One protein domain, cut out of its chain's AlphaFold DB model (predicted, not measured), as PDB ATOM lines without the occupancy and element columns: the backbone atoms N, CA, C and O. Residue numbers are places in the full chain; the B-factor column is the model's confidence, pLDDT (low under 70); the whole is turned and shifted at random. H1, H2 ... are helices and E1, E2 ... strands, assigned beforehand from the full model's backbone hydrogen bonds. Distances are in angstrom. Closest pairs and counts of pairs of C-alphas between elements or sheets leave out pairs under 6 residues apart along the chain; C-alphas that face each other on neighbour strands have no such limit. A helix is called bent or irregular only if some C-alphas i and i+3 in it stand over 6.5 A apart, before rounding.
ATOM      1  N   ALA A  12      37.043  50.167 -51.552       96.56
ATOM      2  CA  ALA A  12      36.206  49.752 -50.424       96.56
ATOM      3  C   ALA A  12      36.149  48.225 -50.188       96.56
ATOM      4  O   ALA A  12      35.627  47.786 -49.167       96.56
ATOM      5  N   ARG A  13      36.658  47.419 -51.128       96.62
ATOM      6  CA  ARG A  13      36.769  45.956 -51.040       96.62
ATOM      7  C   ARG A  13      38.211  45.454 -51.048       96.62
ATOM      8  O   ARG A  13      38.424  44.256 -50.908       96.62
ATOM      9  N   ALA A  14      39.186  46.340 -51.233       97.06
ATOM     10  CA  ALA A  14      40.597  46.001 -51.153       97.06
ATOM     11  C   ALA A  14      41.072  46.040 -49.698       97.06
ATOM     12  O   ALA A  14      40.465  46.684 -48.838       97.06
ATOM     13  N   MET A  15      42.199  45.386 -49.440       97.56
ATOM     14  CA  MET A  15      42.990  45.637 -48.244       97.56
ATOM     15  C   MET A  15      44.226  46.419 -48.652       97.56
ATOM     16  O   MET A  15      44.916  46.040 -49.595       97.56
ATOM     17  N   CYS A  16      44.516  47.507 -47.955       97.00
ATOM     18  CA  CYS A  16      45.709  48.300 -48.196       97.00
ATOM     19  C   CYS A  16      46.296  48.920 -46.929       97.00
ATOM     20  O   CYS A  16      45.592  49.203 -45.958       97.00
ATOM     21  N   VAL A  17      47.607  49.138 -46.954       97.38
ATOM     22  CA  VAL A  17      48.329  49.886 -45.921       97.38
ATOM     23  C   VAL A  17      49.342  50.826 -46.568       97.38
ATOM     24  O   VAL A  17      49.877  50.487 -47.630       97.38
ATOM     25  N   PRO A  18      49.695  51.951 -45.918       96.69
ATOM     26  CA  PRO A  18      50.828  52.766 -46.342       96.69
ATOM     27  C   PRO A  18      52.102  51.918 -46.437       96.69
ATOM     28  O   PRO A  18      52.408  51.140 -45.527       96.69
ATOM     29  N   ALA A  19      52.865  52.055 -47.519       94.12
ATOM     30  CA  ALA A  19      54.095  51.299 -47.740       94.12
ATOM     31  C   ALA A  19      55.188  51.670 -46.723       94.12
ATOM     32  O   ALA A  19      55.976  50.809 -46.330       94.12
ATOM     33  N   ALA A  20      55.187  52.922 -46.260       90.19
ATOM     34  CA  ALA A  20      56.051  53.455 -45.214       90.19
ATOM     35  C   ALA A  20      55.222  54.189 -44.146       90.19
ATOM     36  O   ALA A  20      54.083  54.580 -44.392       90.19
ATOM     37  N   VAL A  21      55.801  54.362 -42.957       85.81
ATOM     38  CA  VAL A  21      55.192  55.069 -41.818       85.81
ATOM     39  C   VAL A  21      56.172  56.102 -41.250       85.81
ATOM     40  O   VAL A  21      57.375  56.040 -41.514       85.81
ATOM     41  N   GLY A  22      55.679  57.059 -40.458       76.38
ATOM     42  CA  GLY A  22      56.504  58.113 -39.856       76.38
ATOM     43  C   GLY A  22      56.943  59.170 -40.874       76.38
ATOM     44  O   GLY A  22      56.152  59.576 -41.714       76.38
ATOM     45  N   GLY A  23      58.208  59.609 -40.832       58.88
ATOM     46  CA  GLY A  23      58.740  60.654 -41.728       58.88
ATOM     47  C   GLY A  23      58.794  60.292 -43.222       58.88
ATOM     48  O   GLY A  23      59.173  61.134 -44.028       58.88
ATOM     49  N   GLY A  24      58.442  59.051 -43.581       62.97
ATOM     50  CA  GLY A  24      58.217  58.603 -44.960       62.97
ATOM     51  C   GLY A  24      56.751  58.282 -45.281       62.97
ATOM     52  O   GLY A  24      56.482  57.743 -46.351       62.97
ATOM     53  N   GLY A  25      55.821  58.549 -44.357       64.19
ATOM     54  CA  GLY A  25      54.383  58.488 -44.615       64.19
ATOM     55  C   GLY A  25      53.942  59.663 -45.488       64.19
ATOM     56  O   GLY A  25      54.553  60.732 -45.448       64.19
ATOM     57  N   GLY A  26      52.914  59.451 -46.305       76.75
ATOM     58  CA  GLY A  26      52.348  60.528 -47.108       76.75
ATOM     59  C   GLY A  26      51.466  61.484 -46.291       76.75
ATOM     60  O   GLY A  26      51.434  61.409 -45.059       76.75
ATOM     61  N   PRO A  27      50.784  62.424 -46.964       82.69
ATOM     62  CA  PRO A  27      49.933  63.427 -46.330       82.69
ATOM     63  C   PRO A  27      48.892  62.842 -45.361       82.69
ATOM     64  O   PRO A  27      48.325  61.777 -45.598       82.69
ATOM     65  N   GLU A  28      48.549  63.582 -44.299       85.44
ATOM     66  CA  GLU A  28      47.485  63.178 -43.358       85.44
ATOM     67  C   GLU A  28      46.112  63.000 -44.034       85.44
ATOM     68  O   GLU A  28      45.270  62.248 -43.538       85.44
ATOM     69  N   SER A  29      45.868  63.701 -45.149       87.50
ATOM     70  CA  SER A  29      44.670  63.518 -45.977       87.50
ATOM     71  C   SER A  29      44.596  62.109 -46.547       87.50
ATOM     72  O   SER A  29      43.561  61.462 -46.441       87.50
ATOM     73  N   ASP A  30      45.709  61.604 -47.063       91.75
ATOM     74  CA  ASP A  30      45.766  60.300 -47.710       91.75
ATOM     75  C   ASP A  30      45.626  59.184 -46.672       91.75
ATOM     76  O   ASP A  30      44.917  58.211 -46.902       91.75
ATOM     77  N   GLU A  31      46.229  59.337 -45.483       91.69
ATOM     78  CA  GLU A  31      46.008  58.389 -44.381       91.69
ATOM     79  C   GLU A  31      44.522  58.326 -43.997       91.69
ATOM     80  O   GLU A  31      43.987  57.248 -43.730       91.69
ATOM     81  N   ARG A  32      43.832  59.473 -43.989       92.44
ATOM     82  CA  ARG A  32      42.390  59.531 -43.728       92.44
ATOM     83  C   ARG A  32      41.597  58.809 -44.812       92.44
ATOM     84  O   ARG A  32      40.688  58.056 -44.473       92.44
ATOM     85  N   ASP A  33      41.958  58.992 -46.076       94.06
ATOM     86  CA  ASP A  33      41.309  58.317 -47.201       94.06
ATOM     87  C   ASP A  33      41.523  56.798 -47.145       94.06
ATOM     88  O   ASP A  33      40.574  56.027 -47.300       94.06
ATOM     89  N   ILE A  34      42.733  56.355 -46.795       95.81
ATOM     90  CA  ILE A  34      43.040  54.938 -46.567       95.81
ATOM     91  C   ILE A  34      42.234  54.393 -45.379       95.81
ATOM     92  O   ILE A  34      41.653  53.313 -45.468       95.81
ATOM     93  N   LYS A  35      42.131  55.129 -44.265       95.88
ATOM     94  CA  LYS A  35      41.296  54.724 -43.120       95.88
ATOM     95  C   LYS A  35      39.814  54.633 -43.492       95.88
ATOM     96  O   LYS A  35      39.134  53.715 -43.031       95.88
ATOM     97  N   ASN A  36      39.314  55.526 -44.346       96.31
ATOM     98  CA  ASN A  36      37.917  55.532 -44.791       96.31
ATOM     99  C   ASN A  36      37.534  54.281 -45.594       96.31
ATOM    100  O   ASN A  36      36.377  53.857 -45.517       96.31
ATOM    101  N   ILE A  37      38.489  53.628 -46.273       97.06
ATOM    102  CA  ILE A  37      38.269  52.306 -46.887       97.06
ATOM    103  C   ILE A  37      37.713  51.324 -45.853       97.06
ATOM    104  O   ILE A  37      36.758  50.611 -46.144       97.06
ATOM    105  N   TYR A  38      38.247  51.324 -44.633       97.81
ATOM    106  CA  TYR A  38      37.825  50.410 -43.573       97.81
ATOM    107  C   TYR A  38      36.648  50.950 -42.757       97.81
ATOM    108  O   TYR A  38      35.702  50.220 -42.473       97.81
ATOM    109  N   LEU A  39      36.688  52.232 -42.381       96.62
ATOM    110  CA  LEU A  39      35.680  52.834 -41.501       96.62
ATOM    111  C   LEU A  39      34.305  52.968 -42.166       96.62
ATOM    112  O   LEU A  39      33.288  52.913 -41.473       96.62
ATOM    113  N   GLN A  40      34.273  53.150 -43.487       95.94
ATOM    114  CA  GLN A  40      33.042  53.268 -44.270       95.94
ATOM    115  C   GLN A  40      32.935  52.127 -45.279       95.94
ATOM    116  O   GLN A  40      31.981  51.354 -45.229       95.94
ATOM    117  N   GLY A  41      33.946  51.961 -46.137       96.62
ATOM    118  CA  GLY A  41      33.888  51.011 -47.248       96.62
ATOM    119  C   GLY A  41      33.632  49.567 -46.807       96.62
ATOM    120  O   GLY A  41      32.700  48.933 -47.302       96.62
ATOM    121  N   TRP A  42      34.399  49.059 -45.843       97.81
ATOM    122  CA  TRP A  42      34.240  47.693 -45.334       97.81
ATOM    123  C   TRP A  42      32.958  47.506 -44.517       97.81
ATOM    124  O   TRP A  42      32.344  46.440 -44.576       97.81
ATOM    125  N   VAL A  43      32.501  48.540 -43.810       97.06
ATOM    126  CA  VAL A  43      31.209  48.496 -43.113       97.06
ATOM    127  C   VAL A  43      30.071  48.353 -44.123       97.06
ATOM    128  O   VAL A  43      29.194  47.515 -43.941       97.06
ATOM    129  N   GLU A  44      30.101  49.115 -45.212       97.19
ATOM    130  CA  GLU A  44      29.070  49.080 -46.253       97.19
ATOM    131  C   GLU A  44      29.118  47.802 -47.100       97.19
ATOM    132  O   GLU A  44      28.074  47.261 -47.459       97.19
ATOM    133  N   ASN A  45      30.316  47.307 -47.427       97.06
ATOM    134  CA  ASN A  45      30.483  46.180 -48.352       97.06
ATOM    135  C   ASN A  45      30.497  44.814 -47.666       97.06
ATOM    136  O   ASN A  45      30.149  43.822 -48.303       97.06
ATOM    137  N   PHE A  46      30.900  44.754 -46.398       97.31
ATOM    138  CA  PHE A  46      31.089  43.499 -45.673       97.31
ATOM    139  C   PHE A  46      30.350  43.451 -44.335       97.31
ATOM    140  O   PHE A  46      30.426  42.440 -43.645       97.31
ATOM    141  N   SER A  47      29.657  44.527 -43.932       96.44
ATOM    142  CA  SER A  47      29.105  44.663 -42.573       96.44
ATOM    143  C   SER A  47      30.161  44.463 -41.476       96.44
ATOM    144  O   SER A  47      29.839  44.102 -40.345       96.44
ATOM    145  N   ALA A  48      31.431  44.716 -41.804       95.69
ATOM    146  CA  ALA A  48      32.572  44.416 -40.957       95.69
ATOM    147  C   ALA A  48      33.183  45.703 -40.402       95.69
ATOM    148  O   ALA A  48      33.474  46.640 -41.143       95.69
ATOM    149  N   ARG A  49      33.408  45.736 -39.086       96.69
ATOM    150  CA  ARG A  49      34.118  46.823 -38.405       96.69
ATOM    151  C   ARG A  49      35.467  46.307 -37.941       96.69
ATOM    152  O   ARG A  49      35.527  45.530 -36.993       96.69
ATOM    153  N   VAL A  50      36.529  46.745 -38.609       97.31
ATOM    154  CA  VAL A  50      37.899  46.440 -38.182       97.31
ATOM    155  C   VAL A  50      38.123  47.059 -36.793       97.31
ATOM    156  O   VAL A  50      37.840  48.251 -36.631       97.31
ATOM    157  N   PRO A  51      38.606  46.301 -35.790       98.19
ATOM    158  CA  PRO A  51      38.946  46.844 -34.484       98.19
ATOM    159  C   PRO A  51      39.934  48.002 -34.616       98.19
ATOM    160  O   PRO A  51      40.885  47.929 -35.395       98.19
ATOM    161  N   GLU A  52      39.731  49.056 -33.829       98.06
ATOM    162  CA  GLU A  52      40.554  50.270 -33.893       98.06
ATOM    163  C   GLU A  52      42.045  49.962 -33.694       98.06
ATOM    164  O   GLU A  52      42.879  50.464 -34.441       98.06
ATOM    165  N   CYS A  53      42.382  49.046 -32.777       98.44
ATOM    166  CA  CYS A  53      43.763  48.624 -32.545       98.44
ATOM    167  C   CYS A  53      44.405  47.953 -33.773       98.44
ATOM    168  O   CYS A  53      45.578  48.196 -34.057       98.44
ATOM    169  N   VAL A  54      43.649  47.142 -34.524       98.50
ATOM    170  CA  VAL A  54      44.117  46.484 -35.754       98.50
ATOM    171  C   VAL A  54      44.272  47.516 -36.865       98.50
ATOM    172  O   VAL A  54      45.296  47.531 -37.547       98.50
ATOM    173  N   LEU A  55      43.302  48.422 -37.017       98.00
ATOM    174  CA  LEU A  55      43.361  49.481 -38.022       98.00
ATOM    175  C   LEU A  55      44.544  50.429 -37.774       98.00
ATOM    176  O   LEU A  55      45.318  50.700 -38.689       98.00
ATOM    177  N   ASP A  56      44.742  50.901 -36.546       97.44
ATOM    178  CA  ASP A  56      45.878  51.766 -36.219       97.44
ATOM    179  C   ASP A  56      47.216  51.042 -36.378       97.44
ATOM    180  O   ASP A  56      48.180  51.636 -36.874       97.44
ATOM    181  N   PHE A  57      47.277  49.748 -36.048       98.38
ATOM    182  CA  PHE A  57      48.454  48.931 -36.323       98.38
ATOM    183  C   PHE A  57      48.765  48.879 -37.822       98.38
ATOM    184  O   PHE A  57      49.891  49.158 -38.234       98.38
ATOM    185  N   MET A  58      47.753  48.603 -38.646       97.81
ATOM    186  CA  MET A  58      47.876  48.572 -40.102       97.81
ATOM    187  C   MET A  58      48.361  49.906 -40.679       97.81
ATOM    188  O   MET A  58      49.176  49.918 -41.604       97.81
ATOM    189  N   MET A  59      47.897  51.030 -40.135       95.75
ATOM    190  CA  MET A  59      48.210  52.356 -40.669       95.75
ATOM    191  C   MET A  59      49.558  52.902 -40.198       95.75
ATOM    192  O   MET A  59      50.256  53.541 -40.981       95.75
ATOM    193  N   ARG A  60      49.929  52.674 -38.931       94.75
ATOM    194  CA  ARG A  60      50.976  53.469 -38.263       94.75
ATOM    195  C   ARG A  60      52.063  52.665 -37.565       94.75
ATOM    196  O   ARG A  60      53.080  53.258 -37.205       94.75
ATOM    197  N   ALA A  61      51.881  51.363 -37.337       96.31
ATOM    198  CA  ALA A  61      52.866  50.613 -36.566       96.31
ATOM    199  C   ALA A  61      54.241  50.623 -37.266       96.31
ATOM    200  O   ALA A  61      54.301  50.478 -38.491       96.31
ATOM    201  N   PRO A  62      55.354  50.768 -36.522       95.50
ATOM    202  CA  PRO A  62      56.703  50.900 -37.078       95.50
ATOM    203  C   PRO A  62      57.281  49.550 -37.537       95.50
ATOM    204  O   PRO A  62      58.432  49.221 -37.270       95.50
ATOM    205  N   PHE A  63      56.469  48.760 -38.237       96.00
ATOM    206  CA  PHE A  63      56.820  47.466 -38.805       96.00
ATOM    207  C   PHE A  63      56.638  47.486 -40.322       96.00
ATOM    208  O   PHE A  63      55.897  48.306 -40.883       96.00
ATOM    209  N   ALA A  64      57.320  46.559 -40.996       94.25
ATOM    210  CA  ALA A  64      57.199  46.386 -42.436       94.25
ATOM    211  C   ALA A  64      55.726  46.245 -42.853       94.25
ATOM    212  O   ALA A  64      54.915  45.645 -42.142       94.25
ATOM    213  N   LYS A  65      55.387  46.793 -44.023       95.69
ATOM    214  CA  LYS A  65      54.028  46.748 -44.582       95.69
ATOM    215  C   LYS A  65      53.463  45.322 -44.640       95.69
ATOM    216  O   LYS A  65      52.296  45.140 -44.328       95.69
ATOM    217  N   ASP A  66      54.302  44.325 -44.918       95.50
ATOM    218  CA  ASP A  66      53.920  42.911 -44.972       95.50
ATOM    219  C   ASP A  66      53.414  42.403 -43.611       95.50
ATOM    220  O   ASP A  66      52.407  41.706 -43.543       95.50
ATOM    221  N   VAL A  67      54.051  42.803 -42.503       97.75
ATOM    222  CA  VAL A  67      53.631  42.431 -41.136       97.75
ATOM    223  C   VAL A  67      52.293  43.082 -40.795       97.75
ATOM    224  O   VAL A  67      51.397  42.438 -40.252       97.75
ATOM    225  N   ARG A  68      52.142  44.358 -41.165       98.38
ATOM    226  CA  ARG A  68      50.908  45.128 -40.977       98.38
ATOM    227  C   ARG A  68      49.742  44.547 -41.774       98.38
ATOM    228  O   ARG A  68      48.679  44.314 -41.207       98.38
ATOM    229  N   LEU A  69      49.957  44.240 -43.052       98.19
ATOM    230  CA  LEU A  69      48.972  43.561 -43.895       98.19
ATOM    231  C   LEU A  69      48.648  42.160 -43.378       98.19
ATOM    232  O   LEU A  69      47.481  41.800 -43.357       98.19
ATOM    233  N   THR A  70      49.636  41.398 -42.899       98.56
ATOM    234  CA  THR A  70      49.405  40.052 -42.345       98.56
ATOM    235  C   THR A  70      48.399  40.085 -41.196       98.56
ATOM    236  O   THR A  70      47.486  39.265 -41.174       98.56
ATOM    237  N   ALA A  71      48.513  41.052 -40.278       98.62
ATOM    238  CA  ALA A  71      47.538  41.221 -39.198       98.62
ATOM    239  C   ALA A  71      46.131  41.538 -39.736       98.62
ATOM    240  O   ALA A  71      45.151  40.951 -39.274       98.62
ATOM    241  N   GLY A  72      46.039  42.406 -40.749       98.44
ATOM    242  CA  GLY A  72      44.782  42.714 -41.433       98.44
ATOM    243  C   GLY A  72      44.146  41.489 -42.093       98.44
ATOM    244  O   GLY A  72      42.966  41.228 -41.875       98.44
ATOM    245  N   VAL A  73      44.916  40.708 -42.859       98.38
ATOM    246  CA  VAL A  73      44.440  39.494 -43.552       98.38
ATOM    247  C   VAL A  73      44.034  38.417 -42.562       98.38
ATOM    248  O   VAL A  73      42.983  37.803 -42.726       98.38
ATOM    249  N   ALA A  74      44.829  38.200 -41.515       98.56
ATOM    250  CA  ALA A  74      44.486  37.265 -40.454       98.56
ATOM    251  C   ALA A  74      43.139  37.636 -39.825       98.56
ATOM    252  O   ALA A  74      42.227  36.812 -39.790       98.56
ATOM    253  N   TRP A  75      42.969  38.899 -39.425       98.62
ATOM    254  CA  TRP A  75      41.699  39.362 -38.882       98.62
ATOM    255  C   TRP A  75      40.547  39.210 -39.890       98.62
ATOM    256  O   TRP A  75      39.494  38.678 -39.540       98.62
ATOM    257  N   ALA A  76      40.743  39.626 -41.143       98.38
ATOM    258  CA  ALA A  76      39.703  39.602 -42.169       98.38
ATOM    259  C   ALA A  76      39.254  38.174 -42.502       98.38
ATOM    260  O   ALA A  76      38.060  37.899 -42.523       98.38
ATOM    261  N   THR A  77      40.187  37.242 -42.679       97.81
ATOM    262  CA  THR A  77      39.863  35.833 -42.962       97.81
ATOM    263  C   THR A  77      39.178  35.135 -41.791       97.81
ATOM    264  O   THR A  77      38.491  34.141 -41.999       97.81
ATOM    265  N   ALA A  78      39.309  35.653 -40.566       97.50
ATOM    266  CA  ALA A  78      38.599  35.146 -39.398       97.50
ATOM    267  C   ALA A  78      37.207  35.772 -39.200       97.50
ATOM    268  O   ALA A  78      36.344  35.118 -38.613       97.50
ATOM    269  N   ASN A  79      36.966  36.991 -39.693       97.56
ATOM    270  CA  ASN A  79      35.789  37.796 -39.326       97.56
ATOM    271  C   ASN A  79      34.938  38.284 -40.509       97.56
ATOM    272  O   ASN A  79      33.865  38.840 -40.288       97.56
ATOM    273  N   VAL A  80      35.399  38.109 -41.747       98.12
ATOM    274  CA  VAL A  80      34.725  38.601 -42.952       98.12
ATOM    275  C   VAL A  80      34.559  37.465 -43.952       98.12
ATOM    276  O   VAL A  80      35.535  37.025 -44.558       98.12
ATOM    277  N   ASP A  81      33.317  37.026 -44.158       97.75
ATOM    278  CA  ASP A  81      33.003  35.837 -44.963       97.75
ATOM    279  C   ASP A  81      33.571  35.922 -46.382       97.75
ATOM    280  O   ASP A  81      34.269  35.013 -46.804       97.75
ATOM    281  N   ALA A  82      33.425  37.058 -47.069       97.19
ATOM    282  CA  ALA A  82      33.962  37.224 -48.422       97.19
ATOM    283  C   ALA A  82      35.500  37.087 -48.502       97.19
ATOM    284  O   ALA A  82      36.029  36.586 -49.492       97.19
ATOM    285  N   TRP A  83      36.234  37.527 -47.471       97.88
ATOM    286  CA  TRP A  83      37.695  37.373 -47.417       97.88
ATOM    287  C   TRP A  83      38.107  35.959 -47.015       97.88
ATOM    288  O   TRP A  83      39.145  35.478 -47.469       97.88
ATOM    289  N   ARG A  84      37.302  35.295 -46.179       97.38
ATOM    290  CA  ARG A  84      37.474  33.881 -45.843       97.38
ATOM    291  C   ARG A  84      37.267  33.006 -47.075       97.38
ATOM    292  O   ARG A  84      38.174  32.257 -47.405       97.38
ATOM    293  N   GLU A  85      36.149  33.172 -47.780       97.38
ATOM    294  CA  GLU A  85      35.812  32.454 -49.017       97.38
ATOM    295  C   GLU A  85      36.881  32.673 -50.088       97.38
ATOM    296  O   GLU A  85      37.420  31.716 -50.628       97.38
ATOM    297  N   TYR A  86      37.288  33.925 -50.340       97.69
ATOM    298  CA  TYR A  86      38.382  34.182 -51.283       97.69
ATOM    299  C   TYR A  86      39.677  33.469 -50.866       97.69
ATOM    300  O   TYR A  86      40.369  32.874 -51.691       97.69
ATOM    301  N   GLY A  87      39.993  33.508 -49.574       96.81
ATOM    302  CA  GLY A  87      41.164  32.849 -49.021       96.81
ATOM    303  C   GLY A  87      41.132  31.321 -49.103       96.81
ATOM    304  O   GLY A  87      42.165  30.712 -49.334       96.81
ATOM    305  N   GLU A  88      39.979  30.697 -48.886       95.38
ATOM    306  CA  GLU A  88      39.843  29.236 -48.815       95.38
ATOM    307  C   GLU A  88      39.587  28.601 -50.186       95.38
ATOM    308  O   GLU A  88      40.102  27.516 -50.450       95.38
ATOM    309  N   ASP A  89      38.861  29.292 -51.068       96.25
ATOM    310  CA  ASP A  89      38.424  28.736 -52.352       96.25
ATOM    311  C   ASP A  89      39.306  29.160 -53.535       96.25
ATOM    312  O   ASP A  89      39.336  28.470 -54.556       96.25
ATOM    313  N   ILE A  90      39.992  30.306 -53.441       96.75
ATOM    314  CA  ILE A  90      40.706  30.911 -54.580       96.75
ATOM    315  C   ILE A  90      42.215  31.011 -54.342       96.75
ATOM    316  O   ILE A  90      43.008  30.751 -55.251       96.75
ATOM    317  N   VAL A  91      42.636  31.411 -53.142       96.25
ATOM    318  CA  VAL A  91      44.061  31.529 -52.802       96.25
ATOM    319  C   VAL A  91      44.646  30.134 -52.543       96.25
ATOM    320  O   VAL A  91      43.992  29.316 -51.901       96.25
ATOM    321  N   PRO A  92      45.883  29.839 -52.995       94.31
ATOM    322  CA  PRO A  92      46.522  28.559 -52.714       94.31
ATOM    323  C   PRO A  92      46.535  28.243 -51.218       94.31
ATOM    324  O   PRO A  92      46.931  29.079 -50.402       94.31
ATOM    325  N   SER A  93      46.149  27.019 -50.855       93.50
ATOM    326  CA  SER A  93      46.189  26.547 -49.466       93.50
ATOM    327  C   SER A  93      47.616  26.451 -48.917       93.50
ATOM    328  O   SER A  93      47.816  26.481 -47.706       93.50
ATOM    329  N   GLU A  94      48.610  26.358 -49.803       93.00
ATOM    330  CA  GLU A  94      50.034  26.320 -49.486       93.00
ATOM    331  C   GLU A  94      50.841  27.157 -50.488       93.00
ATOM    332  O   GLU A  94      50.401  27.408 -51.609       93.00
ATOM    333  N   PHE A  95      52.036  27.582 -50.072       95.69
ATOM    334  CA  PHE A  95      52.954  28.379 -50.884       95.69
ATOM    335  C   PHE A  95      54.312  27.691 -51.015       95.69
ATOM    336  O   PHE A  95      54.814  27.065 -50.075       95.69
ATOM    337  N   GLU A  96      54.932  27.861 -52.176       96.12
ATOM    338  CA  GLU A  96      56.154  27.156 -52.575       96.12
ATOM    339  C   GLU A  96      57.432  27.967 -52.309       96.12
ATOM    340  O   GLU A  96      58.532  27.526 -52.632       96.12
ATOM    341  N   SER A  97      57.315  29.152 -51.698       97.06
ATOM    342  CA  SER A  97      58.453  30.009 -51.356       97.06
ATOM    343  C   SER A  97      59.491  29.246 -50.529       97.06
ATOM    344  O   SER A  97      59.157  28.660 -49.497       97.06
ATOM    345  N   MET A  98      60.768  29.290 -50.923       97.56
ATOM    346  CA  MET A  98      61.799  28.475 -50.260       97.56
ATOM    347  C   MET A  98      62.096  28.884 -48.815       97.56
ATOM    348  O   MET A  98      62.644  28.084 -48.069       97.56
ATOM    349  N   TYR A  99      61.694  30.073 -48.356       96.25
ATOM    350  CA  TYR A  99      61.787  30.389 -46.922       96.25
ATOM    351  C   TYR A  99      60.834  29.539 -46.052       96.25
ATOM    352  O   TYR A  99      61.017  29.463 -44.840       96.25
ATOM    353  N   LEU A 100      59.832  28.884 -46.650       96.69
ATOM    354  CA  LEU A 100      58.935  27.932 -45.983       96.69
ATOM    355  C   LEU A 100      59.455  26.488 -46.050       96.69
ATOM    356  O   LEU A 100      58.817  25.581 -45.516       96.69
ATOM    357  N   ALA A 101      60.578  26.260 -46.731       97.25
ATOM    358  CA  ALA A 101      61.098  24.928 -46.966       97.25
ATOM    359  C   ALA A 101      61.635  24.270 -45.685       97.25
ATOM    360  O   ALA A 101      62.135  24.926 -44.759       97.25
ATOM    361  N   ASN A 102      61.518  22.946 -45.640       97.00
ATOM    362  CA  ASN A 102      62.135  22.125 -44.608       97.00
ATOM    363  C   ASN A 102      63.639  21.913 -44.889       97.00
ATOM    364  O   ASN A 102      64.173  22.372 -45.896       97.00
ATOM    365  N   GLU A 103      64.339  21.245 -43.972       97.19
ATOM    366  CA  GLU A 103      65.787  21.028 -44.082       97.19
ATOM    367  C   GLU A 103      66.175  20.226 -45.333       97.19
ATOM    368  O   GLU A 103      67.085  20.629 -46.047       97.19
ATOM    369  N   GLU A 104      65.442  19.159 -45.650       96.75
ATOM    370  CA  GLU A 104      65.710  18.306 -46.814       96.75
ATOM    371  C   GLU A 104      65.502  19.063 -48.137       96.75
ATOM    372  O   GLU A 104      66.319  18.984 -49.054       96.75
ATOM    373  N   GLU A 105      64.432  19.856 -48.226       97.38
ATOM    374  CA  GLU A 105      64.136  20.724 -49.372       97.38
ATOM    375  C   GLU A 105      65.219  21.798 -49.570       97.38
ATOM    376  O   GLU A 105      65.586  22.115 -50.703       97.38
ATOM    377  N   LEU A 106      65.763  22.348 -48.479       97.50
ATOM    378  CA  LEU A 106      66.860  23.315 -48.530       97.50
ATOM    379  C   LEU A 106      68.207  22.663 -48.859       97.50
ATOM    380  O   LEU A 106      69.000  23.257 -49.590       97.50
ATOM    381  N   ASP A 107      68.470  21.452 -48.369       95.56
ATOM    382  CA  ASP A 107      69.648  20.657 -48.735       95.56
ATOM    383  C   ASP A 107      69.657  20.362 -50.237       95.56
ATOM    384  O   ASP A 107      70.693  20.461 -50.906       95.56
ATOM    385  N   ALA A 108      68.482  20.058 -50.789       95.94
ATOM    386  CA  ALA A 108      68.313  19.737 -52.195       95.94
ATOM    387  C   ALA A 108      68.655  20.897 -53.139       95.94
ATOM    388  O   ALA A 108      68.972  20.620 -54.299       95.94
ATOM    389  N   LEU A 109      68.656  22.153 -52.668       95.44
ATOM    390  CA  LEU A 109      69.080  23.311 -53.463       95.44
ATOM    391  C   LEU A 109      70.517  23.180 -53.967       95.44
ATOM    392  O   LEU A 109      70.827  23.722 -55.026       95.44
ATOM    393  N   GLN A 110      71.391  22.506 -53.205       94.75
ATOM    394  CA  GLN A 110      72.835  22.490 -53.467       94.75
ATOM    395  C   GLN A 110      73.367  23.916 -53.703       94.75
ATOM    396  O   GLN A 110      74.088  24.191 -54.662       94.75
ATOM    397  N   ASP A 111      72.949  24.843 -52.835       92.75
ATOM    398  CA  ASP A 111      73.424  26.222 -52.782       92.75
ATOM    399  C   ASP A 111      73.349  26.737 -51.336       92.75
ATOM    400  O   ASP A 111      72.283  27.064 -50.804       92.75
ATOM    401  N   GLY A 112      74.511  26.798 -50.680       91.06
ATOM    402  CA  GLY A 112      74.611  27.234 -49.289       91.06
ATOM    403  C   GLY A 112      74.265  28.710 -49.076       91.06
ATOM    404  O   GLY A 112      73.805  29.070 -47.994       91.06
ATOM    405  N   GLN A 113      74.447  29.571 -50.083       90.69
ATOM    406  CA  GLN A 113      74.097  30.987 -49.965       90.69
ATOM    407  C   GLN A 113      72.576  31.152 -49.962       90.69
ATOM    408  O   GLN A 113      72.032  31.802 -49.065       90.69
ATOM    409  N   ILE A 114      71.883  30.517 -50.911       92.94
ATOM    410  CA  ILE A 114      70.419  30.584 -51.002       92.94
ATOM    411  C   ILE A 114      69.752  29.900 -49.809       92.94
ATOM    412  O   ILE A 114      68.790  30.446 -49.264       92.94
ATOM    413  N   ARG A 115      70.301  28.780 -49.325       95.69
ATOM    414  CA  ARG A 115      69.848  28.163 -48.070       95.69
ATOM    415  C   ARG A 115      69.890  29.146 -46.902       95.69
ATOM    416  O   ARG A 115      68.883  29.343 -46.227       95.69
ATOM    417  N   VAL A 116      71.039  29.789 -46.678       95.75
ATOM    418  CA  VAL A 116      71.196  30.758 -45.582       95.75
ATOM    419  C   VAL A 116      70.228  31.931 -45.751       95.75
ATOM    420  O   VAL A 116      69.707  32.439 -44.758       95.75
ATOM    421  N   MET A 117      69.958  32.365 -46.985       96.00
ATOM    422  CA  MET A 117      68.947  33.393 -47.253       96.00
ATOM    423  C   MET A 117      67.541  32.925 -46.857       96.00
ATOM    424  O   MET A 117      66.860  33.659 -46.148       96.00
ATOM    425  N   ALA A 118      67.132  31.708 -47.226       97.38
ATOM    426  CA  ALA A 118      65.840  31.129 -46.851       97.38
ATOM    427  C   ALA A 118      65.658  31.011 -45.333       97.38
ATOM    428  O   ALA A 118      64.659  31.487 -44.788       97.38
ATOM    429  N   GLU A 119      66.655  30.466 -44.636       97.44
ATOM    430  CA  GLU A 119      66.638  30.326 -43.177       97.44
ATOM    431  C   GLU A 119      66.562  31.690 -42.478       97.44
ATOM    432  O   GLU A 119      65.771  31.877 -41.548       97.44
ATOM    433  N   ARG A 120      67.342  32.673 -42.949       96.88
ATOM    434  CA  ARG A 120      67.317  34.043 -42.414       96.88
ATOM    435  C   ARG A 120      66.000  34.749 -42.692       96.88
ATOM    436  O   ARG A 120      65.526  35.465 -41.816       96.88
ATOM    437  N   SER A 121      65.411  34.562 -43.870       95.62
ATOM    438  CA  SER A 121      64.094  35.105 -44.195       95.62
ATOM    439  C   SER A 121      63.035  34.544 -43.250       95.62
ATOM    440  O   SER A 121      62.324  35.329 -42.626       95.62
ATOM    441  N   ARG A 122      62.987  33.218 -43.051       95.81
ATOM    442  CA  ARG A 122      62.063  32.578 -42.100       95.81
ATOM    443  C   ARG A 122      62.224  33.131 -40.686       95.81
ATOM    444  O   ARG A 122      61.269  33.664 -40.123       95.81
ATOM    445  N   ALA A 123      63.445  33.086 -40.152       96.50
ATOM    446  CA  ALA A 123      63.742  33.573 -38.807       96.50
ATOM    447  C   ALA A 123      63.440  35.075 -38.657       96.50
ATOM    448  O   ALA A 123      62.924  35.512 -37.629       96.50
ATOM    449  N   GLY A 124      63.723  35.872 -39.690       96.31
ATOM    450  CA  GLY A 124      63.424  37.300 -39.716       96.31
ATOM    451  C   GLY A 124      61.924  37.584 -39.659       96.31
ATOM    452  O   GLY A 124      61.501  38.462 -38.901       96.31
ATOM    453  N   TYR A 125      61.110  36.827 -40.399       95.25
ATOM    454  CA  TYR A 125      59.655  36.956 -40.356       95.25
ATOM    455  C   TYR A 125      59.081  36.565 -38.996       95.25
ATOM    456  O   TYR A 125      58.276  37.314 -38.443       95.25
ATOM    457  N   GLU A 126      59.511  35.434 -38.438       95.69
ATOM    458  CA  GLU A 126      59.070  34.964 -37.120       95.69
ATOM    459  C   GLU A 126      59.429  35.961 -36.015       95.69
ATOM    460  O   GLU A 126      58.567  36.352 -35.225       95.69
ATOM    461  N   ALA A 127      60.676  36.441 -35.999       97.31
ATOM    462  CA  ALA A 127      61.139  37.411 -35.013       97.31
ATOM    463  C   ALA A 127      60.392  38.745 -35.128       97.31
ATOM    464  O   ALA A 127      59.982  39.315 -34.115       97.31
ATOM    465  N   THR A 128      60.173  39.237 -36.351       97.31
ATOM    466  CA  THR A 128      59.458  40.503 -36.565       97.31
ATOM    467  C   THR A 128      57.988  40.381 -36.177       97.31
ATOM    468  O   THR A 128      57.452  41.288 -35.543       97.31
ATOM    469  N   TRP A 129      57.337  39.257 -36.498       97.94
ATOM    470  CA  TRP A 129      55.962  38.992 -36.076       97.94
ATOM    471  C   TRP A 129      55.842  38.925 -34.550       97.94
ATOM    472  O   TRP A 129      54.995  39.604 -33.967       97.94
ATOM    473  N   ALA A 130      56.727  38.176 -33.886       97.88
ATOM    474  CA  ALA A 130      56.749  38.074 -32.431       97.88
ATOM    475  C   ALA A 130      56.968  39.442 -31.763       97.88
ATOM    476  O   ALA A 130      56.246  39.797 -30.830       97.88
ATOM    477  N   ALA A 131      57.912  40.241 -32.271       98.44
ATOM    478  CA  ALA A 131      58.158  41.597 -31.786       98.44
ATOM    479  C   ALA A 131      56.935  42.509 -31.976       98.44
ATOM    480  O   ALA A 131      56.592  43.269 -31.071       98.44
ATOM    481  N   ALA A 132      56.250  42.410 -33.120       98.25
ATOM    482  CA  ALA A 132      55.043  43.179 -33.392       98.25
ATOM    483  C   ALA A 132      53.901  42.822 -32.435       98.25
ATOM    484  O   ALA A 132      53.299  43.715 -31.843       98.25
ATOM    485  N   MET A 133      53.639  41.531 -32.223       98.25
ATOM    486  CA  MET A 133      52.589  41.083 -31.302       98.25
ATOM    487  C   MET A 133      52.907  41.436 -29.842       98.25
ATOM    488  O   MET A 133      52.006  41.805 -29.093       98.25
ATOM    489  N   ALA A 134      54.183  41.401 -29.439       98.38
ATOM    490  CA  ALA A 134      54.608  41.834 -28.107       98.38
ATOM    491  C   ALA A 134      54.460  43.354 -27.900       98.38
ATOM    492  O   ALA A 134      54.053  43.792 -26.825       98.38
ATOM    493  N   ALA A 135      54.772  44.157 -28.923       98.44
ATOM    494  CA  ALA A 135      54.632  45.613 -28.879       98.44
ATOM    495  C   ALA A 135      53.167  46.082 -28.955       98.44
ATOM    496  O   ALA A 135      52.848  47.173 -28.484       98.44
ATOM    497  N   HIS A 136      52.277  45.263 -29.526       98.50
ATOM    498  CA  HIS A 136      50.860  45.570 -29.725       98.50
ATOM    499  C   HIS A 136      49.960  44.467 -29.132       98.50
ATOM    500  O   HIS A 136      49.299  43.737 -29.876       98.50
ATOM    501  N   PRO A 137      49.888  44.343 -27.792       98.44
ATOM    502  CA  PRO A 137      49.178  43.248 -27.127       98.44
ATOM    503  C   PRO A 137      47.668  43.231 -27.401       98.44
ATOM    504  O   PRO A 137      47.052  42.169 -27.353       98.44
ATOM    505  N   ASP A 138      47.059  44.379 -27.707       98.62
ATOM    506  CA  ASP A 138      45.645  44.432 -28.090       98.62
ATOM    507  C   ASP A 138      45.410  43.804 -29.467       98.62
ATOM    508  O   ASP A 138      44.454  43.055 -29.628       98.62
ATOM    509  N   VAL A 139      46.323  44.010 -30.422       98.62
ATOM    510  CA  VAL A 139      46.287  43.322 -31.725       98.62
ATOM    511  C   VAL A 139      46.494  41.823 -31.529       98.62
ATOM    512  O   VAL A 139      45.749  41.020 -32.082       98.62
ATOM    513  N   ALA A 140      47.452  41.428 -30.684       98.31
ATOM    514  CA  ALA A 140      47.678  40.021 -30.364       98.31
ATOM    515  C   ALA A 140      46.431  39.354 -29.751       98.31
ATOM    516  O   ALA A 140      46.149  38.191 -30.036       98.31
ATOM    517  N   ARG A 141      45.657  40.088 -28.940       98.50
ATOM    518  CA  ARG A 141      44.389  39.606 -28.378       98.50
ATOM    519  C   ARG A 141      43.326  39.407 -29.457       98.50
ATOM    520  O   ARG A 141      42.696  38.350 -29.464       98.50
ATOM    521  N   GLU A 142      43.169  40.364 -30.370       98.25
ATOM    522  CA  GLU A 142      42.232  40.256 -31.502       98.25
ATOM    523  C   GLU A 142      42.546  39.059 -32.412       98.25
ATOM    524  O   GLU A 142      41.639  38.450 -32.971       98.25
ATOM    525  N   LEU A 143      43.822  38.684 -32.537       98.31
ATOM    526  CA  LEU A 143      44.261  37.559 -33.368       98.31
ATOM    527  C   LEU A 143      44.406  36.235 -32.597       98.31
ATOM    528  O   LEU A 143      44.800  35.230 -33.179       98.31
ATOM    529  N   SER A 144      44.093  36.202 -31.297       96.69
ATOM    530  CA  SER A 144      44.408  35.063 -30.414       96.69
ATOM    531  C   SER A 144      43.666  33.758 -30.731       96.69
ATOM    532  O   SER A 144      44.126  32.686 -30.342       96.69
ATOM    533  N   SER A 145      42.533  33.831 -31.436       95.94
ATOM    534  CA  SER A 145      41.772  32.661 -31.893       95.94
ATOM    535  C   SER A 145      42.312  32.050 -33.189       95.94
ATOM    536  O   SER A 145      41.871  30.970 -33.580       95.94
ATOM    537  N   ILE A 146      43.248  32.728 -33.857       97.56
ATOM    538  CA  ILE A 146      43.822  32.313 -35.134       97.56
ATOM    539  C   ILE A 146      45.100  31.531 -34.851       97.56
ATOM    540  O   ILE A 146      46.020  32.026 -34.198       97.56
ATOM    541  N   ASP A 147      45.170  30.297 -35.344       96.25
ATOM    542  CA  ASP A 147      46.342  29.462 -35.121       96.25
ATOM    543  C   ASP A 147      47.576  29.944 -35.908       96.25
ATOM    544  O   ASP A 147      47.496  30.664 -36.909       96.25
ATOM    545  N   ALA A 148      48.752  29.508 -35.452       95.88
ATOM    546  CA  ALA A 148      50.027  29.921 -36.026       95.88
ATOM    547  C   ALA A 148      50.197  29.524 -37.506       95.88
ATOM    548  O   ALA A 148      50.856  30.253 -38.247       95.88
ATOM    549  N   ARG A 149      49.594  28.412 -37.959       96.06
ATOM    550  CA  ARG A 149      49.669  27.987 -39.366       96.06
ATOM    551  C   ARG A 149      48.846  28.914 -40.249       96.06
ATOM    552  O   ARG A 149      49.321  29.310 -41.309       96.06
ATOM    553  N   LYS A 150      47.656  29.326 -39.803       97.25
ATOM    554  CA  LYS A 150      46.840  30.311 -40.524       97.25
ATOM    555  C   LYS A 150      47.540  31.672 -40.587       97.25
ATOM    556  O   LYS A 150      47.507  32.305 -41.635       97.25
ATOM    557  N   ILE A 151      48.232  32.095 -39.525       97.75
ATOM    558  CA  ILE A 151      49.057  33.317 -39.550       97.75
ATOM    559  C   ILE A 151      50.200  33.210 -40.570       97.75
ATOM    560  O   ILE A 151      50.407  34.135 -41.357       97.75
ATOM    561  N   GLU A 152      50.928  32.092 -40.596       97.25
ATOM    562  CA  GLU A 152      51.977  31.841 -41.592       97.25
ATOM    563  C   GLU A 152      51.428  31.822 -43.024       97.25
ATOM    564  O   GLU A 152      52.034  32.402 -43.929       97.25
ATOM    565  N   TRP A 153      50.259  31.219 -43.227       97.81
ATOM    566  CA  TRP A 153      49.570  31.216 -44.510       97.81
ATOM    567  C   TRP A 153      49.161  32.634 -44.944       97.81
ATOM    568  O   TRP A 153      49.489  33.046 -46.055       97.81
ATOM    569  N   CYS A 154      48.560  33.437 -44.055       98.25
ATOM    570  CA  CYS A 154      48.231  34.843 -44.322       98.25
ATOM    571  C   CYS A 154      49.479  35.668 -44.664       98.25
ATOM    572  O   CYS A 154      49.453  36.484 -45.584       98.25
ATOM    573  N   ARG A 155      50.591  35.441 -43.955       97.62
ATOM    574  CA  ARG A 155      51.876  36.090 -44.247       97.62
ATOM    575  C   ARG A 155      52.377  35.718 -45.634       97.62
ATOM    576  O   ARG A 155      52.835  36.588 -46.368       97.62
ATOM    577  N   SER A 156      52.289  34.442 -45.988       97.44
ATOM    578  CA  SER A 156      52.729  33.931 -47.287       97.44
ATOM    579  C   SER A 156      51.872  34.489 -48.421       97.44
ATOM    580  O   SER A 156      52.417  34.933 -49.430       97.44
ATOM    581  N   TRP A 157      50.556  34.590 -48.215       97.62
ATOM    582  CA  TRP A 157      49.648  35.281 -49.127       97.62
ATOM    583  C   TRP A 157      50.073  36.740 -49.315       97.62
ATOM    584  O   TRP A 157      50.365  37.149 -50.435       97.62
ATOM    585  N   VAL A 158      50.197  37.512 -48.235       97.44
ATOM    586  CA  VAL A 158      50.631  38.917 -48.312       97.44
ATOM    587  C   VAL A 158      51.969  39.047 -49.035       97.44
ATOM    588  O   VAL A 158      52.096  39.851 -49.951       97.44
ATOM    589  N   HIS A 159      52.964  38.255 -48.648       95.56
ATOM    590  CA  HIS A 159      54.317  38.385 -49.170       95.56
ATOM    591  C   HIS A 159      54.408  38.091 -50.673       95.56
ATOM    592  O   HIS A 159      55.165  38.747 -51.384       95.56
ATOM    593  N   THR A 160      53.624  37.128 -51.159       95.44
ATOM    594  CA  THR A 160      53.656  36.696 -52.564       95.44
ATOM    595  C   THR A 160      52.715  37.487 -53.469       95.44
ATOM    596  O   THR A 160      52.902  37.477 -54.683       95.44
ATOM    597  N   ARG A 161      51.702  38.160 -52.907       96.12
ATOM    598  CA  ARG A 161      50.596  38.749 -53.685       96.12
ATOM    599  C   ARG A 161      50.295  40.211 -53.374       96.12
ATOM    600  O   ARG A 161      49.450  40.797 -54.044       96.12
ATOM    601  N   ALA A 162      50.949  40.829 -52.390       96.12
ATOM    602  CA  ALA A 162      50.780  42.258 -52.157       96.12
ATOM    603  C   ALA A 162      51.393  43.069 -53.309       96.12
ATOM    604  O   ALA A 162      52.584  42.976 -53.605       96.12
ATOM    605  N   ILE A 163      50.576  43.913 -53.931       95.19
ATOM    606  CA  ILE A 163      50.931  44.720 -55.097       95.19
ATOM    607  C   ILE A 163      51.045  46.191 -54.681       95.19
ATOM    608  O   ILE A 163      50.300  46.679 -53.832       95.19
ATOM    609  N   SER A 164      51.994  46.928 -55.257       94.81
ATOM    610  CA  SER A 164      52.157  48.359 -54.981       94.81
ATOM    611  C   SER A 164      51.083  49.214 -55.664       94.81
ATOM    612  O   SER A 164      50.632  48.914 -56.763       94.81
ATOM    613  N   GLY A 165      50.732  50.348 -55.075       94.94
ATOM    614  CA  GLY A 165      49.922  51.377 -55.726       94.94
ATOM    615  C   GLY A 165      49.961  52.677 -54.941       94.94
ATOM    616  O   GLY A 165      50.647  52.751 -53.927       94.94
ATOM    617  N   LYS A 166      49.204  53.686 -55.373       95.69
ATOM    618  CA  LYS A 166      49.141  54.978 -54.681       95.69
ATOM    619  C   LYS A 166      47.709  55.395 -54.398       95.69
ATOM    620  O   LYS A 166      46.870  55.281 -55.284       95.69
TER     621      LYS A 166
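Overview. This is residues 12 to 166 of the 379 residues of the protein "Hypothetical protein" of Ostreococcus mediterraneus (UniProt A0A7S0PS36). Picture a core of crossed helices round H3, with H2 packed on one side of it and H8 crossing it on the opposite side; the short strand E1 is tucked between H3 and H1. The long helix H6 reaches in from a far end beside the small helix H5, and its last part meets H3 and the short helix H7. The printed part has 155 residues with eight named helices and two named strands, in the order E1, H1 to H8, E2, and its class is mostly helix. It is compact, with a radius of gyration of the C-alphas of 16.4 A, and spans 51 by 38 by 30 A.

Along the chain. Find C-alpha 15 at (42.990, 45.637, -48.244), where E1 begins; it runs to residue 18. H1, residues 28 to 46, is 25.7 A long and irregular, but only just: C-alphas 39 and 42 are 6.6 A apart. Next come H2, residues 52 to 60, then H3, residues 65 to 79 and 21.0 A long, and H4, residues 81 to 90. H5 is residues 103 to 107. At C-alpha 112, (74.611, 27.234, -49.289), H6 begins and runs 34.0 A to residue 135. H7 is residues 137 to 142, H8 residues 148 to 161 over 19.8 A, and E2 residues 163 to 166, ending at C-alpha 166, (49.141, 54.978, -54.681).

Arrangement. Start at H3, the hub, touching four helices. It touches H8 at a steep tilt of 57 degrees, opposite ways; look at C-alphas 70 and 155, their closest, 5.0 A apart. H2 and H3 form a helical hairpin at a shallow tilt of 24 degrees, with C-alphas 58 and 68 closest at 4.7 A. H1 and H2 form another at a steep tilt of 40 degrees, with C-alphas 31 and 59 closest at 7.4 A. H2 touches H7, closest at C-alphas 54 and 139, 5.6 A apart. H3 and H4 touch only at the corner, where C-alphas 77 and 84 are closest at 4.2 A. H3 and H6 only just touch, with 3 pairs of C-alphas within 8 A, the closest being 67 and 129 at 6.5 A. H6 and H7 touch only at the corner, and only just, with 3 such pairs, closest at C-alphas 133 and 140, 5.1 A apart. H5 is close to H6 but not clearly touching, with C-alphas 106 and 115 closest at 5.7 A. E1 and E2 are near each other, yet each pairs with no named strand. Every O i to N i+4 pair is within hydrogen-bond range in H2 to H8, and 12 of 15 are in H1.

Size, cuts and confidence. The two C-alphas farthest apart are those of Glu 44 and Gln 110, at 51.7 A. The printed part has no cut. The link from H4 to H5, residues 91 to 102, is long. Mean pLDDT of the printed part is 95.4, and residues 23 to 25 are under 70.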